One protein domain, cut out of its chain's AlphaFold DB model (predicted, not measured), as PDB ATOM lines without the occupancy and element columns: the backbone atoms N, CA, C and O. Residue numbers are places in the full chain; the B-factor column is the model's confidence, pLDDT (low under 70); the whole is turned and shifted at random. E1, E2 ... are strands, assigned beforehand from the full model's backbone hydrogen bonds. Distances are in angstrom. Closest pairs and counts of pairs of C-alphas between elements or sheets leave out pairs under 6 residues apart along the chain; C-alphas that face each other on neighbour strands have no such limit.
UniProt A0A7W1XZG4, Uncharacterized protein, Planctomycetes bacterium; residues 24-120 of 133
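What this domain is: This is residues 24 to 120 of the 133 residues of an uncharacterized protein of Planctomycetes bacterium (UniProt A0A7W1XZG4). A long, bent hairpin arm, E2 and E3, reaches away from a strongly twisted sheet of four strands, E1, E6, E5 and E4; short E7 runs beside the base of the arm, along E3. The arm makes much of the length. The 97 printed residues hold no named helix and seven strands, E1 to E7 in chain order, an all-strand class. The larger sheet, in the order E1, E6, E5, E4, is antiparallel; the other, E2, E3, E7, is mixed. The whole is loose, with a radius of gyration of the C-alphas of 17.0 A and spans of 49, 35 and 27 A.

How they stand to each other: E1, residues 32 to 36, is antiparallel to E6, residues 103 to 110, with N 33 and O 109 3.0 A apart. E2, residues 39 to 51, and E3, residues 63 to 74, form an antiparallel hairpin, with N 44 and O 70 at 2.9 A; E2 bends by 66 degrees at residue 42 and E3 by 54 degrees at residue 71. E4, residues 81 to 88, E5, residues 91 to 97, and E6 form a meander, each strand the antiparallel neighbour of the one before: N 86 and O 93 are 2.9 A apart, N 94 and O 106 2.9 A. E7, residues 116 to 119, is parallel to E3 at 63 degrees, with N 117 and O 71 at 2.9 A. E2 and E5 are apart.

Where its parts are: E1 begins at C-alpha 32, (2.538, -33.626, -36.644), and spans 10.7 A. E2 spans 33.7 A and E3 31.9 A. E4, E5 and E6 span 21.8, 19.9 and 22.8 A. E7 spans 10.1 A and ends at C-alpha 119, (10.516, -41.446, -23.924).

The domain as a whole: The C-alphas farthest apart, of Leu 56 and Met 100, are 51.1 A apart. The printed part has no cut; the link E2 to E3 is long. The model's pLDDT is under 70 at residues 24 to 35, 110 to 116 and 118 to 120.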
ATOM      1  N   PHE A  24      15.576 -47.439 -36.271       38.19
ATOM      2  CA  PHE A  24      15.827 -46.051 -36.655       38.19
ATOM      3  C   PHE A  24      15.277 -45.816 -38.067       38.19
ATOM      4  O   PHE A  24      15.999 -45.825 -39.060       38.19
ATOM      5  N   SER A  25      13.962 -45.641 -38.157       40.53
ATOM      6  CA  SER A  25      13.321 -45.044 -39.319       40.53
ATOM      7  C   SER A  25      13.624 -43.553 -39.274       40.53
ATOM      8  O   SER A  25      13.196 -42.847 -38.359       40.53
ATOM      9  N   GLN A  26      14.382 -43.070 -40.255       39.66
ATOM     10  CA  GLN A  26      14.460 -41.654 -40.578       39.66
ATOM     11  C   GLN A  26      13.072 -41.249 -41.108       39.66
ATOM     12  O   GLN A  26      12.832 -41.207 -42.313       39.66
ATOM     13  N   ALA A  27      12.116 -41.071 -40.191       41.88
ATOM     14  CA  ALA A  27      10.721 -40.793 -40.490       41.88
ATOM     15  C   ALA A  27      10.610 -39.369 -41.052       41.88
ATOM     16  O   ALA A  27      10.383 -38.402 -40.333       41.88
ATOM     17  N   SER A  28      10.802 -39.246 -42.365       40.97
ATOM     18  CA  SER A  28      10.674 -38.005 -43.137       40.97
ATOM     19  C   SER A  28       9.214 -37.555 -43.334       40.97
ATOM     20  O   SER A  28       8.952 -36.664 -44.140       40.97
ATOM     21  N   GLN A  29       8.252 -38.148 -42.629       46.03
ATOM     22  CA  GLN A  29       6.844 -37.749 -42.641       46.03
ATOM     23  C   GLN A  29       6.281 -37.918 -41.229       46.03
ATOM     24  O   GLN A  29       5.621 -38.906 -40.925       46.03
ATOM     25  N   SER A  30       6.605 -36.994 -40.323       53.28
ATOM     26  CA  SER A  30       5.933 -36.958 -39.025       53.28
ATOM     27  C   SER A  30       4.509 -36.443 -39.227       53.28
ATOM     28  O   SER A  30       4.345 -35.352 -39.766       53.28
ATOM     29  N   GLY A  31       3.493 -37.179 -38.773       55.97
ATOM     30  CA  GLY A  31       2.073 -36.782 -38.822       55.97
ATOM     31  C   GLY A  31       1.703 -35.589 -37.920       55.97
ATOM     32  O   GLY A  31       0.537 -35.408 -37.576       55.97
ATOM     33  N   PHE A  32       2.693 -34.798 -37.501       59.47
ATOM     34  CA  PHE A  32       2.538 -33.626 -36.644       59.47
ATOM     35  C   PHE A  32       2.696 -32.356 -37.464       59.47
ATOM     36  O   PHE A  32       3.675 -32.215 -38.199       59.47
ATOM     37  N   GLY A  33       1.781 -31.410 -37.268       58.22
ATOM     38  CA  GLY A  33       1.889 -30.078 -37.853       58.22
ATOM     39  C   GLY A  33       3.026 -29.282 -37.213       58.22
ATOM     40  O   GLY A  33       3.793 -28.608 -37.903       58.22
ATOM     41  N   ARG A  34       3.187 -29.394 -35.883       66.25
ATOM     42  CA  ARG A  34       4.248 -28.701 -35.140       66.25
ATOM     43  C   ARG A  34       4.589 -29.383 -33.817       66.25
ATOM     44  O   ARG A  34       3.713 -29.826 -33.076       66.25
ATOM     45  N   LEU A  35       5.883 -29.408 -33.503       64.31
ATOM     46  CA  LEU A  35       6.435 -29.925 -32.252       64.31
ATOM     47  C   LEU A  35       7.250 -28.832 -31.553       64.31
ATOM     48  O   LEU A  35       8.075 -28.171 -32.188       64.31
ATOM     49  N   PHE A  36       7.050 -28.660 -30.246       73.38
ATOM     50  CA  PHE A  36       7.835 -27.731 -29.427       73.38
ATOM     51  C   PHE A  36       8.428 -28.426 -28.208       73.38
ATOM     52  O   PHE A  36       7.701 -29.010 -27.407       73.38
ATOM     53  N   GLY A  37       9.750 -28.320 -28.050       73.75
ATOM     54  CA  GLY A  37      10.473 -28.937 -26.934       73.75
ATOM     55  C   GLY A  37      10.582 -30.462 -27.025       73.75
ATOM     56  O   GLY A  37      10.964 -31.089 -26.047       73.75
ATOM     57  N   VAL A  38      10.244 -31.050 -28.176       79.88
ATOM     58  CA  VAL A  38      10.230 -32.495 -28.430       79.88
ATOM     59  C   VAL A  38      10.551 -32.758 -29.905       79.88
ATOM     60  O   VAL A  38      10.284 -31.901 -30.752       79.88
ATOM     61  N   TRP A  39      11.112 -33.926 -30.229       79.56
ATOM     62  CA  TRP A  39      11.478 -34.297 -31.604       79.56
ATOM     63  C   TRP A  39      11.083 -35.735 -31.948       79.56
ATOM     64  O   TRP A  39      11.071 -36.581 -31.055       79.56
ATOM     65  N   PRO A  40      10.819 -36.057 -33.228       77.00
ATOM     66  CA  PRO A  40      10.633 -37.436 -33.663       77.00
ATOM     67  C   PRO A  40      11.900 -38.263 -33.426       77.00
ATOM     68  O   PRO A  40      12.998 -37.853 -33.799       77.00
ATOM     69  N   ALA A  41      11.743 -39.431 -32.811       76.50
ATOM     70  CA  ALA A  41      12.813 -40.379 -32.508       76.50
ATOM     71  C   ALA A  41      12.663 -41.723 -33.239       76.50
ATOM     72  O   ALA A  41      13.624 -42.488 -33.295       76.50
ATOM     73  N   GLY A  42      11.493 -42.013 -33.814       77.25
ATOM     74  CA  GLY A  42      11.262 -43.213 -34.617       77.25
ATOM     75  C   GLY A  42       9.841 -43.742 -34.478       77.25
ATOM     76  O   GLY A  42       8.921 -43.003 -34.134       77.25
ATOM     77  N   VAL A  43       9.671 -45.037 -34.729       77.00
ATOM     78  CA  VAL A  43       8.418 -45.772 -34.516       77.00
ATOM     79  C   VAL A  43       8.738 -47.006 -33.683       77.00
ATOM     80  O   VAL A  43       9.745 -47.672 -33.921       77.00
ATOM     81  N   VAL A  44       7.894 -47.303 -32.700       77.88
ATOM     82  CA  VAL A  44       8.013 -48.486 -31.846       77.88
ATOM     83  C   VAL A  44       6.783 -49.356 -32.041       77.88
ATOM     84  O   VAL A  44       5.662 -48.852 -32.053       77.88
ATOM     85  N   GLU A  45       6.994 -50.662 -32.182       78.75
ATOM     86  CA  GLU A  45       5.923 -51.648 -32.088       78.75
ATOM     87  C   GLU A  45       5.788 -52.103 -30.632       78.75
ATOM     88  O   GLU A  45       6.735 -52.622 -30.039       78.75
ATOM     89  N   GLU A  46       4.610 -51.908 -30.049       72.69
ATOM     90  CA  GLU A  46       4.280 -52.379 -28.712       72.69
ATOM     91  C   GLU A  46       3.249 -53.502 -28.793       72.69
ATOM     92  O   GLU A  46       2.184 -53.350 -29.390       72.69
ATOM     93  N   SER A  47       3.551 -54.634 -28.161       74.94
ATOM     94  CA  SER A  47       2.624 -55.757 -28.044       74.94
ATOM     95  C   SER A  47       2.032 -55.831 -26.642       74.94
ATOM     96  O   SER A  47       2.772 -55.938 -25.665       74.94
ATOM     97  N   HIS A  48       0.707 -55.883 -26.551       74.31
ATOM     98  CA  HIS A  48      -0.030 -56.034 -25.300       74.31
ATOM     99  C   HIS A  48      -0.964 -57.245 -25.372       74.31
ATOM    100  O   HIS A  48      -1.557 -57.526 -26.415       74.31
ATOM    101  N   GLU A  49      -1.122 -57.967 -24.264       77.19
ATOM    102  CA  GLU A  49      -2.202 -58.946 -24.133       77.19
ATOM    103  C   GLU A  49      -3.446 -58.257 -23.577       77.19
ATOM    104  O   GLU A  49      -3.439 -57.769 -22.448       77.19
ATOM    105  N   MET A  50      -4.521 -58.232 -24.363       73.00
ATOM    106  CA  MET A  50      -5.804 -57.673 -23.943       73.00
ATOM    107  C   MET A  50      -6.833 -58.793 -23.752       73.00
ATOM    108  O   MET A  50      -6.924 -59.691 -24.601       73.00
ATOM    109  N   PRO A  51      -7.626 -58.769 -22.665       74.88
ATOM    110  CA  PRO A  51      -8.741 -59.690 -22.512       74.88
ATOM    111  C   PRO A  51      -9.833 -59.363 -23.537       74.88
ATOM    112  O   PRO A  51     -10.226 -58.210 -23.708       74.88
ATOM    113  N   ILE A  52     -10.327 -60.386 -24.233       76.06
ATOM    114  CA  ILE A  52     -11.460 -60.277 -25.153       76.06
ATOM    115  C   ILE A  52     -12.666 -60.950 -24.521       76.06
ATOM    116  O   ILE A  52     -12.839 -62.171 -24.584       76.06
ATOM    117  N   GLY A  53     -13.527 -60.105 -23.965       71.75
ATOM    118  CA  GLY A  53     -14.793 -60.505 -23.382       71.75
ATOM    119  C   GLY A  53     -14.656 -61.196 -22.028       71.75
ATOM    120  O   GLY A  53     -13.595 -61.680 -21.626       71.75
ATOM    121  N   TYR A  54     -15.791 -61.260 -21.345       73.19
ATOM    122  CA  TYR A  54     -15.924 -61.857 -20.026       73.19
ATOM    123  C   TYR A  54     -16.901 -63.032 -20.100       73.19
ATOM    124  O   TYR A  54     -17.842 -63.025 -20.901       73.19
ATOM    125  N   ASP A  55     -16.668 -64.064 -19.295       76.19
ATOM    126  CA  ASP A  55     -17.667 -65.102 -19.059       76.19
ATOM    127  C   ASP A  55     -18.790 -64.594 -18.129       76.19
ATOM    128  O   ASP A  55     -18.736 -63.491 -17.583       76.19
ATOM    129  N   LEU A  56     -19.824 -65.415 -17.918       77.69
ATOM    130  CA  LEU A  56     -20.948 -65.087 -17.024       77.69
ATOM    131  C   LEU A  56     -20.530 -64.902 -15.548       77.69
ATOM    132  O   LEU A  56     -21.351 -64.496 -14.731       77.69
ATOM    133  N   LYS A  57     -19.279 -65.218 -15.194       82.94
ATOM    134  CA  LYS A  57     -18.686 -65.065 -13.859       82.94
ATOM    135  C   LYS A  57     -17.675 -63.908 -13.800       82.94
ATOM    136  O   LYS A  57     -17.014 -63.750 -12.776       82.94
ATOM    137  N   GLY A  58     -17.548 -63.117 -14.870       73.00
ATOM    138  CA  GLY A  58     -16.632 -61.980 -14.955       73.00
ATOM    139  C   GLY A  58     -15.162 -62.351 -15.168       73.00
ATOM    140  O   GLY A  58     -14.303 -61.485 -15.030       73.00
ATOM    141  N   LYS A  59     -14.840 -63.613 -15.486       75.00
ATOM    142  CA  LYS A  59     -13.472 -64.028 -15.824       75.00
ATOM    143  C   LYS A  59     -13.182 -63.794 -17.302       75.00
ATOM    144  O   LYS A  59     -14.045 -64.022 -18.151       75.00
ATOM    145  N   ASP A  60     -11.948 -63.393 -17.598       77.62
ATOM    146  CA  ASP A  60     -11.443 -63.244 -18.965       77.62
ATOM    147  C   ASP A  60     -11.657 -64.549 -19.748       77.62
ATOM    148  O   ASP A  60     -11.107 -65.595 -19.396       77.62
ATOM    149  N   LYS A  61     -12.456 -64.501 -20.820       72.44
ATOM    150  CA  LYS A  61     -12.788 -65.696 -21.617       72.44
ATOM    151  C   LYS A  61     -11.651 -66.097 -22.560       72.44
ATOM    152  O   LYS A  61     -11.440 -67.279 -22.822       72.44
ATOM    153  N   ALA A  62     -10.947 -65.107 -23.095       75.44
ATOM    154  CA  ALA A  62      -9.807 -65.271 -23.983       75.44
ATOM    155  C   ALA A  62      -8.901 -64.044 -23.873       75.44
ATOM    156  O   ALA A  62      -9.370 -62.944 -23.587       75.44
ATOM    157  N   ARG A  63      -7.606 -64.216 -24.139       75.88
ATOM    158  CA  ARG A  63      -6.656 -63.109 -24.282       75.88
ATOM    159  C   ARG A  63      -6.148 -63.076 -25.709       75.88
ATOM    160  O   ARG A  63      -5.853 -64.122 -26.285       75.88
ATOM    161  N   LYS A  64      -6.068 -61.882 -26.287       77.50
ATOM    162  CA  LYS A  64      -5.510 -61.672 -27.620       77.50
ATOM    163  C   LYS A  64      -4.306 -60.763 -27.513       77.50
ATOM    164  O   LYS A  64      -4.362 -59.717 -26.870       77.50
ATOM    165  N   LYS A  65      -3.237 -61.159 -28.195       76.88
ATOM    166  CA  LYS A  65      -2.090 -60.293 -28.420       76.88
ATOM    167  C   LYS A  65      -2.463 -59.245 -29.468       76.88
ATOM    168  O   LYS A  65      -2.863 -59.593 -30.580       76.88
ATOM    169  N   VAL A  66      -2.354 -57.980 -29.094       75.44
ATOM    170  CA  VAL A  66      -2.551 -56.824 -29.966       75.44
ATOM    171  C   VAL A  66      -1.200 -56.134 -30.104       75.44
ATOM    172  O   VAL A  66      -0.565 -55.830 -29.097       75.44
ATOM    173  N   SER A  67      -0.753 -55.941 -31.343       76.12
ATOM    174  CA  SER A  67       0.412 -55.114 -31.662       76.12
ATOM    175  C   SER A  67      -0.066 -53.756 -32.157       76.12
ATOM    176  O   SER A  67      -0.943 -53.689 -33.018       76.12
ATOM    177  N   GLU A  68       0.537 -52.693 -31.643       75.62
ATOM    178  CA  GLU A  68       0.311 -51.321 -32.083       75.62
ATOM    179  C   GLU A  68       1.644 -50.681 -32.457       75.62
ATOM    180  O   GLU A  68       2.625 -50.797 -31.725       75.62
ATOM    181  N   GLN A  69       1.672 -49.977 -33.584       75.88
ATOM    182  CA  GLN A  69       2.798 -49.125 -33.947       75.88
ATOM    183  C   GLN A  69       2.527 -47.711 -33.443       75.88
ATOM    184  O   GLN A  69       1.451 -47.163 -33.675       75.88
ATOM    185  N   ARG A  70       3.497 -47.132 -32.739       77.69
ATOM    186  CA  ARG A  70       3.399 -45.789 -32.165       77.69
ATOM    187  C   ARG A  70       4.586 -44.948 -32.576       77.69
ATOM    188  O   ARG A  70       5.723 -45.423 -32.556       77.69
ATOM    189  N   GLN A  71       4.328 -43.686 -32.903       77.88
ATOM    190  CA  GLN A  71       5.410 -42.736 -33.131       77.88
ATOM    191  C   GLN A  71       6.105 -42.440 -31.802       77.88
ATOM    192  O   GLN A  71       5.459 -42.143 -30.793       77.88
ATOM    193  N   LEU A  72       7.427 -42.553 -31.811       79.50
ATOM    194  CA  LEU A  72       8.282 -42.284 -30.673       79.50
ATOM    195  C   LEU A  72       8.794 -40.854 -30.758       79.50
ATOM    196  O   LEU A  72       9.394 -40.453 -31.755       79.50
ATOM    197  N   LEU A  73       8.596 -40.114 -29.679       80.75
ATOM    198  CA  LEU A  73       9.062 -38.754 -29.500       80.75
ATOM    199  C   LEU A  73      10.120 -38.703 -28.385       80.75
ATOM    200  O   LEU A  73       9.991 -39.359 -27.349       80.75
ATOM    201  N   SER A  74      11.168 -37.919 -28.615       81.81
ATOM    202  CA  SER A  74      12.307 -37.710 -27.721       81.81
ATOM    203  C   SER A  74      12.206 -36.360 -27.024       81.81
ATOM    204  O   SER A  74      11.895 -35.345 -27.654       81.81
ATOM    205  N   LEU A  75      12.510 -36.367 -25.727       82.88
ATOM    206  CA  LEU A  75      12.449 -35.214 -24.838       82.88
ATOM    207  C   LEU A  75      13.830 -34.920 -24.229       82.88
ATOM    208  O   LEU A  75      14.601 -35.855 -23.987       82.88
ATOM    209  N   PRO A  76      14.169 -33.654 -23.925       82.19
ATOM    210  CA  PRO A  76      15.367 -33.360 -23.149       82.19
ATOM    211  C   PRO A  76      15.321 -34.002 -21.755       82.19
ATOM    212  O   PRO A  76      14.358 -33.811 -21.016       82.19
ATOM    213  N   ALA A  77      16.403 -34.677 -21.353       79.75
ATOM    214  CA  ALA A  77      16.499 -35.352 -20.051       79.75
ATOM    215  C   ALA A  77      16.180 -34.449 -18.845       79.75
ATOM    216  O   ALA A  77      15.643 -34.913 -17.844       79.75
ATOM    217  N   HIS A  78      16.486 -33.150 -18.935       81.12
ATOM    218  CA  HIS A  78      16.277 -32.195 -17.844       81.12
ATOM    219  C   HIS A  78      14.810 -31.778 -17.647       81.12
ATOM    220  O   HIS A  78      14.528 -30.977 -16.762       81.12
ATOM    221  N   TYR A  79      13.873 -32.259 -18.471       84.00
ATOM    222  CA  TYR A  79      12.452 -31.947 -18.292       84.00
ATOM    223  C   TYR A  79      11.857 -32.668 -17.078       84.00
ATOM    224  O   TYR A  79      10.904 -32.166 -16.491       84.00
ATOM    225  N   GLY A  80      12.435 -33.802 -16.675       86.81
ATOM    226  CA  GLY A  80      11.974 -34.562 -15.518       86.81
ATOM    227  C   GLY A  80      10.730 -35.400 -15.806       86.81
ATOM    228  O   GLY A  80      10.628 -36.052 -16.847       86.81
ATOM    229  N   SER A  81       9.799 -35.426 -14.853       88.25
ATOM    230  CA  SER A  81       8.640 -36.326 -14.866       88.25
ATOM    231  C   SER A  81       7.409 -35.671 -15.483       88.25
ATOM    232  O   SER A  81       7.144 -34.499 -15.235       88.25
ATOM    233  N   LEU A  82       6.621 -36.434 -16.248       89.12
ATOM    234  CA  LEU A  82       5.309 -35.988 -16.724       89.12
ATOM    235  C   LEU A  82       4.359 -35.862 -15.524       89.12
ATOM    236  O   LEU A  82       4.095 -36.851 -14.844       89.12
ATOM    237  N   VAL A  83       3.837 -34.662 -15.287       91.06
ATOM    238  CA  VAL A  83       2.933 -34.352 -14.165       91.06
ATOM    239  C   VAL A  83       1.512 -34.026 -14.606       91.06
ATOM    240  O   VAL A  83       0.594 -34.053 -13.791       91.06
ATOM    241  N   GLY A  84       1.298 -33.741 -15.890       87.69
ATOM    242  CA  GLY A  84      -0.033 -33.446 -16.394       87.69
ATOM    243  C   GLY A  84      -0.123 -33.513 -17.906       87.69
ATOM    244  O   GLY A  84       0.841 -33.250 -18.622       87.69
ATOM    245  N   VAL A  85      -1.318 -33.830 -18.389       88.25
ATOM    246  CA  VAL A  85      -1.668 -33.744 -19.803       88.25
ATOM    247  C   VAL A  85      -2.938 -32.918 -19.899       88.25
ATOM    248  O   VAL A  85      -3.948 -33.234 -19.275       88.25
ATOM    249  N   THR A  86      -2.875 -31.844 -20.670       87.06
ATOM    250  CA  THR A  86      -4.026 -31.010 -21.017       87.06
ATOM    251  C   THR A  86      -4.153 -30.974 -22.530       87.06
ATOM    252  O   THR A  86      -3.165 -31.165 -23.231       87.06
ATOM    253  N   GLY A  87      -5.336 -30.713 -23.066       80.50
ATOM    254  CA  GLY A  87      -5.495 -30.625 -24.513       80.50
ATOM    255  C   GLY A  87      -6.765 -29.903 -24.920       80.50
ATOM    256  O   GLY A  87      -7.706 -29.785 -24.137       80.50
ATOM    257  N   SER A  88      -6.767 -29.425 -26.159       70.56
ATOM    258  CA  SER A  88      -7.913 -28.812 -26.820       70.56
ATOM    259  C   SER A  88      -7.935 -29.261 -28.277       70.56
ATOM    260  O   SER A  88      -7.101 -28.823 -29.066       70.56
ATOM    261  N   GLY A  89      -8.891 -30.125 -28.630       74.06
ATOM    262  CA  GLY A  89      -9.155 -30.574 -30.001       74.06
ATOM    263  C   GLY A  89      -7.946 -31.204 -30.701       74.06
ATOM    264  O   GLY A  89      -7.752 -32.411 -30.636       74.06
ATOM    265  N   GLN A  90      -7.163 -30.371 -31.387       78.25
ATOM    266  CA  GLN A  90      -6.020 -30.745 -32.231       78.25
ATOM    267  C   GLN A  90      -4.656 -30.566 -31.545       78.25
ATOM    268  O   GLN A  90      -3.613 -30.833 -32.142       78.25
ATOM    269  N   GLN A  91      -4.649 -30.105 -30.292       82.06
ATOM    270  CA  GLN A  91      -3.425 -29.856 -29.544       82.06
ATOM    271  C   GLN A  91      -3.431 -30.595 -28.209       82.06
ATOM    272  O   GLN A  91      -4.398 -30.529 -27.444       82.06
ATOM    273  N   ALA A  92      -2.304 -31.235 -27.908       84.38
ATOM    274  CA  ALA A  92      -1.981 -31.745 -26.586       84.38
ATOM    275  C   ALA A  92      -0.813 -30.944 -26.000       84.38
ATOM    276  O   ALA A  92       0.186 -30.676 -26.670       84.38
ATOM    277  N   VAL A  93      -0.942 -30.575 -24.731       87.44
ATOM    278  CA  VAL A  93       0.093 -29.926 -23.932       87.44
ATOM    279  C   VAL A  93       0.449 -30.855 -22.783       87.44
ATOM    280  O   VAL A  93      -0.394 -31.199 -21.953       87.44
ATOM    281  N   LEU A  94       1.706 -31.269 -22.751       89.56
ATOM    282  CA  LEU A  94       2.248 -32.150 -21.735       89.56
ATOM    283  C   LEU A  94       3.116 -31.340 -20.789       89.56
ATOM    284  O   LEU A  94       4.025 -30.635 -21.223       89.56
ATOM    285  N   TRP A  95       2.832 -31.454 -19.501       91.19
ATOM    286  CA  TRP A  95       3.482 -30.706 -18.437       91.19
ATOM    287  C   TRP A  95       4.481 -31.601 -17.727       91.19
ATOM    288  O   TRP A  95       4.118 -32.664 -17.228       91.19
ATOM    289  N   TYR A  96       5.726 -31.153 -17.666       91.12
ATOM    290  CA  TYR A  96       6.828 -31.843 -17.019       91.12
ATOM    291  C   TYR A  96       7.349 -31.030 -15.842       91.12
ATOM    292  O   TYR A  96       7.403 -29.803 -15.919       91.12
ATOM    293  N   GLN A  97       7.736 -31.717 -14.774       90.00
ATOM    294  CA  GLN A  97       8.356 -31.135 -13.591       90.00
ATOM    295  C   GLN A  97       9.702 -31.810 -13.341       90.00
ATOM    296  O   GLN A  97       9.772 -33.039 -13.245       90.00
ATOM    297  N   ASP A  98      10.757 -31.008 -13.218       89.69
ATOM    298  CA  ASP A  98      12.066 -31.504 -12.794       89.69
ATOM    299  C   ASP A  98      12.182 -31.619 -11.268       89.69
ATOM    300  O   ASP A  98      11.315 -31.170 -10.512       89.69
ATOM    301  N   ASP A  99      13.281 -32.213 -10.805       88.75
ATOM    302  CA  ASP A  99      13.547 -32.432  -9.378       88.75
ATOM    303  C   ASP A  99      13.706 -31.117  -8.586       88.75
ATOM    304  O   ASP A  99      13.631 -31.115  -7.359       88.75
ATOM    305  N   MET A 100      13.902 -29.988  -9.278       90.81
ATOM    306  CA  MET A 100      13.951 -28.646  -8.689       90.81
ATOM    307  C   MET A 100      12.571 -27.970  -8.640       90.81
ATOM    308  O   MET A 100      12.448 -26.855  -8.131       90.81
ATOM    309  N   GLY A 101      11.530 -28.628  -9.155       86.69
ATOM    310  CA  GLY A 101      10.168 -28.108  -9.210       86.69
ATOM    311  C   GLY A 101       9.891 -27.168 -10.380       86.69
ATOM    312  O   GLY A 101       8.834 -26.539 -10.411       86.69
ATOM    313  N   VAL A 102      10.799 -27.057 -11.354       90.44
ATOM    314  CA  VAL A 102      10.586 -26.220 -12.537       90.44
ATOM    315  C   VAL A 102       9.632 -26.925 -13.495       90.44
ATOM    316  O   VAL A 102       9.888 -28.046 -13.939       90.44
ATOM    317  N   ILE A 103       8.551 -26.229 -13.849       90.31
ATOM    318  CA  ILE A 103       7.541 -26.709 -14.791       90.31
ATOM    319  C   ILE A 103       7.913 -26.309 -16.218       90.31
ATOM    320  O   ILE A 103       8.223 -25.148 -16.493       90.31
ATOM    321  N   ARG A 104       7.854 -27.270 -17.141       88.69
ATOM    322  CA  ARG A 104       8.058 -27.077 -18.583       88.69
ATOM    323  C   ARG A 104       6.937 -27.745 -19.354       88.69
ATOM    324  O   ARG A 104       6.389 -28.749 -18.910       88.69
ATOM    325  N   ASN A 105       6.612 -27.209 -20.522       87.50
ATOM    326  CA  ASN A 105       5.577 -27.770 -21.373       87.50
ATOM    327  C   ASN A 105       6.137 -28.224 -22.721       87.50
ATOM    328  O   ASN A 105       7.012 -27.592 -23.311       87.50
ATOM    329  N   VAL A 106       5.583 -29.327 -23.205       87.00
ATOM    330  CA  VAL A 106       5.732 -29.819 -24.572       87.00
ATOM    331  C   VAL A 106       4.397 -29.637 -25.258       87.00
ATOM    332  O   VAL A 106       3.360 -29.987 -24.696       87.00
ATOM    333  N   ILE A 107       4.426 -29.098 -26.469       85.19
ATOM    334  CA  ILE A 107       3.226 -28.892 -27.273       85.19
ATOM    335  C   ILE A 107       3.312 -29.799 -28.492       85.19
ATOM    336  O   ILE A 107       4.311 -29.778 -29.218       85.19
ATOM    337  N   ILE A 108       2.254 -30.579 -28.693       82.94
ATOM    338  CA  ILE A 108       2.076 -31.464 -29.839       82.94
ATOM    339  C   ILE A 108       0.826 -31.002 -30.582       82.94
ATOM    340  O   ILE A 108      -0.278 -31.064 -30.040       82.94
ATOM    341  N   GLU A 109       1.013 -30.533 -31.813       82.06
ATOM    342  CA  GLU A 109      -0.065 -30.227 -32.755       82.06
ATOM    343  C   GLU A 109      -0.172 -31.381 -33.755       82.06
ATOM    344  O   GLU A 109       0.789 -31.678 -34.472       82.06
ATOM    345  N   ALA A 110      -1.322 -32.055 -33.778       68.19
ATOM    346  CA  ALA A 110      -1.553 -33.207 -34.638       68.19
ATOM    347  C   ALA A 110      -2.771 -32.970 -35.536       68.19
ATOM    348  O   ALA A 110      -3.871 -32.703 -35.050       68.19
ATOM    349  N   ASP A 111      -2.568 -33.122 -36.845       61.03
ATOM    350  CA  ASP A 111      -3.645 -33.051 -37.839       61.03
ATOM    351  C   ASP A 111      -4.462 -34.359 -37.872       61.03
ATOM    352  O   ASP A 111      -5.626 -34.369 -38.273       61.03
ATOM    353  N   VAL A 112      -3.862 -35.465 -37.407       56.88
ATOM    354  CA  VAL A 112      -4.460 -36.803 -37.310       56.88
ATOM    355  C   VAL A 112      -4.097 -37.430 -35.959       56.88
ATOM    356  O   VAL A 112      -2.952 -37.362 -35.516       56.88
ATOM    357  N   ILE A 113      -5.076 -38.047 -35.288       59.38
ATOM    358  CA  ILE A 113      -4.896 -38.699 -33.980       59.38
ATOM    359  C   ILE A 113      -4.229 -40.068 -34.189       59.38
ATOM    360  O   ILE A 113      -4.903 -41.093 -34.264       59.38
ATOM    361  N   GLU A 114      -2.903 -40.091 -34.300       63.97
ATOM    362  CA  GLU A 114      -2.113 -41.325 -34.218       63.97
ATOM    363  C   GLU A 114      -1.617 -41.558 -32.778       63.97
ATOM    364  O   GLU A 114      -1.304 -40.600 -32.068       63.97
ATOM    365  N   PRO A 115      -1.542 -42.816 -32.306       62.19
ATOM    366  CA  PRO A 115      -1.086 -43.121 -30.953       62.19
ATOM    367  C   PRO A 115       0.412 -42.815 -30.767       62.19
ATOM    368  O   PRO A 115       1.258 -43.203 -31.577       62.19
ATOM    369  N   LEU A 116       0.744 -42.142 -29.657       69.12
ATOM    370  CA  LEU A 116       2.075 -41.584 -29.380       69.12
ATOM    371  C   LEU A 116       2.754 -42.241 -28.185       69.12
ATOM    372  O   LEU A 116       2.111 -42.585 -27.193       69.12
ATOM    373  N   ARG A 117       4.083 -42.329 -28.252       71.88
ATOM    374  CA  ARG A 117       4.947 -42.643 -27.115       71.88
ATOM    375  C   ARG A 117       5.996 -41.551 -26.952       71.88
ATOM    376  O   ARG A 117       6.677 -41.204 -27.909       71.88
ATOM    377  N   ILE A 118       6.173 -41.059 -25.730       68.38
ATOM    378  CA  ILE A 118       7.255 -40.128 -25.391       68.38
ATOM    379  C   ILE A 118       8.201 -40.832 -24.433       68.38
ATOM    380  O   ILE A 118       7.764 -41.333 -23.396       68.38
ATOM    381  N   ASP A 119       9.485 -40.873 -24.783       67.62
ATOM    382  CA  ASP A 119      10.516 -41.446 -23.924       67.62
ATOM    383  C   ASP A 119      11.458 -40.343 -23.409       67.62
ATOM    384  O   ASP A 119      12.234 -39.780 -24.188       67.62
ATOM    385  N   PRO A 120      11.419 -40.025 -22.102       58.47
ATOM    386  CA  PRO A 120      12.281 -39.007 -21.510       58.47
ATOM    387  C   PRO A 120      13.758 -39.424 -21.429       58.47
ATOM    388  O   PRO A 120      14.615 -38.575 -21.199       58.47
TER     389      PRO A 120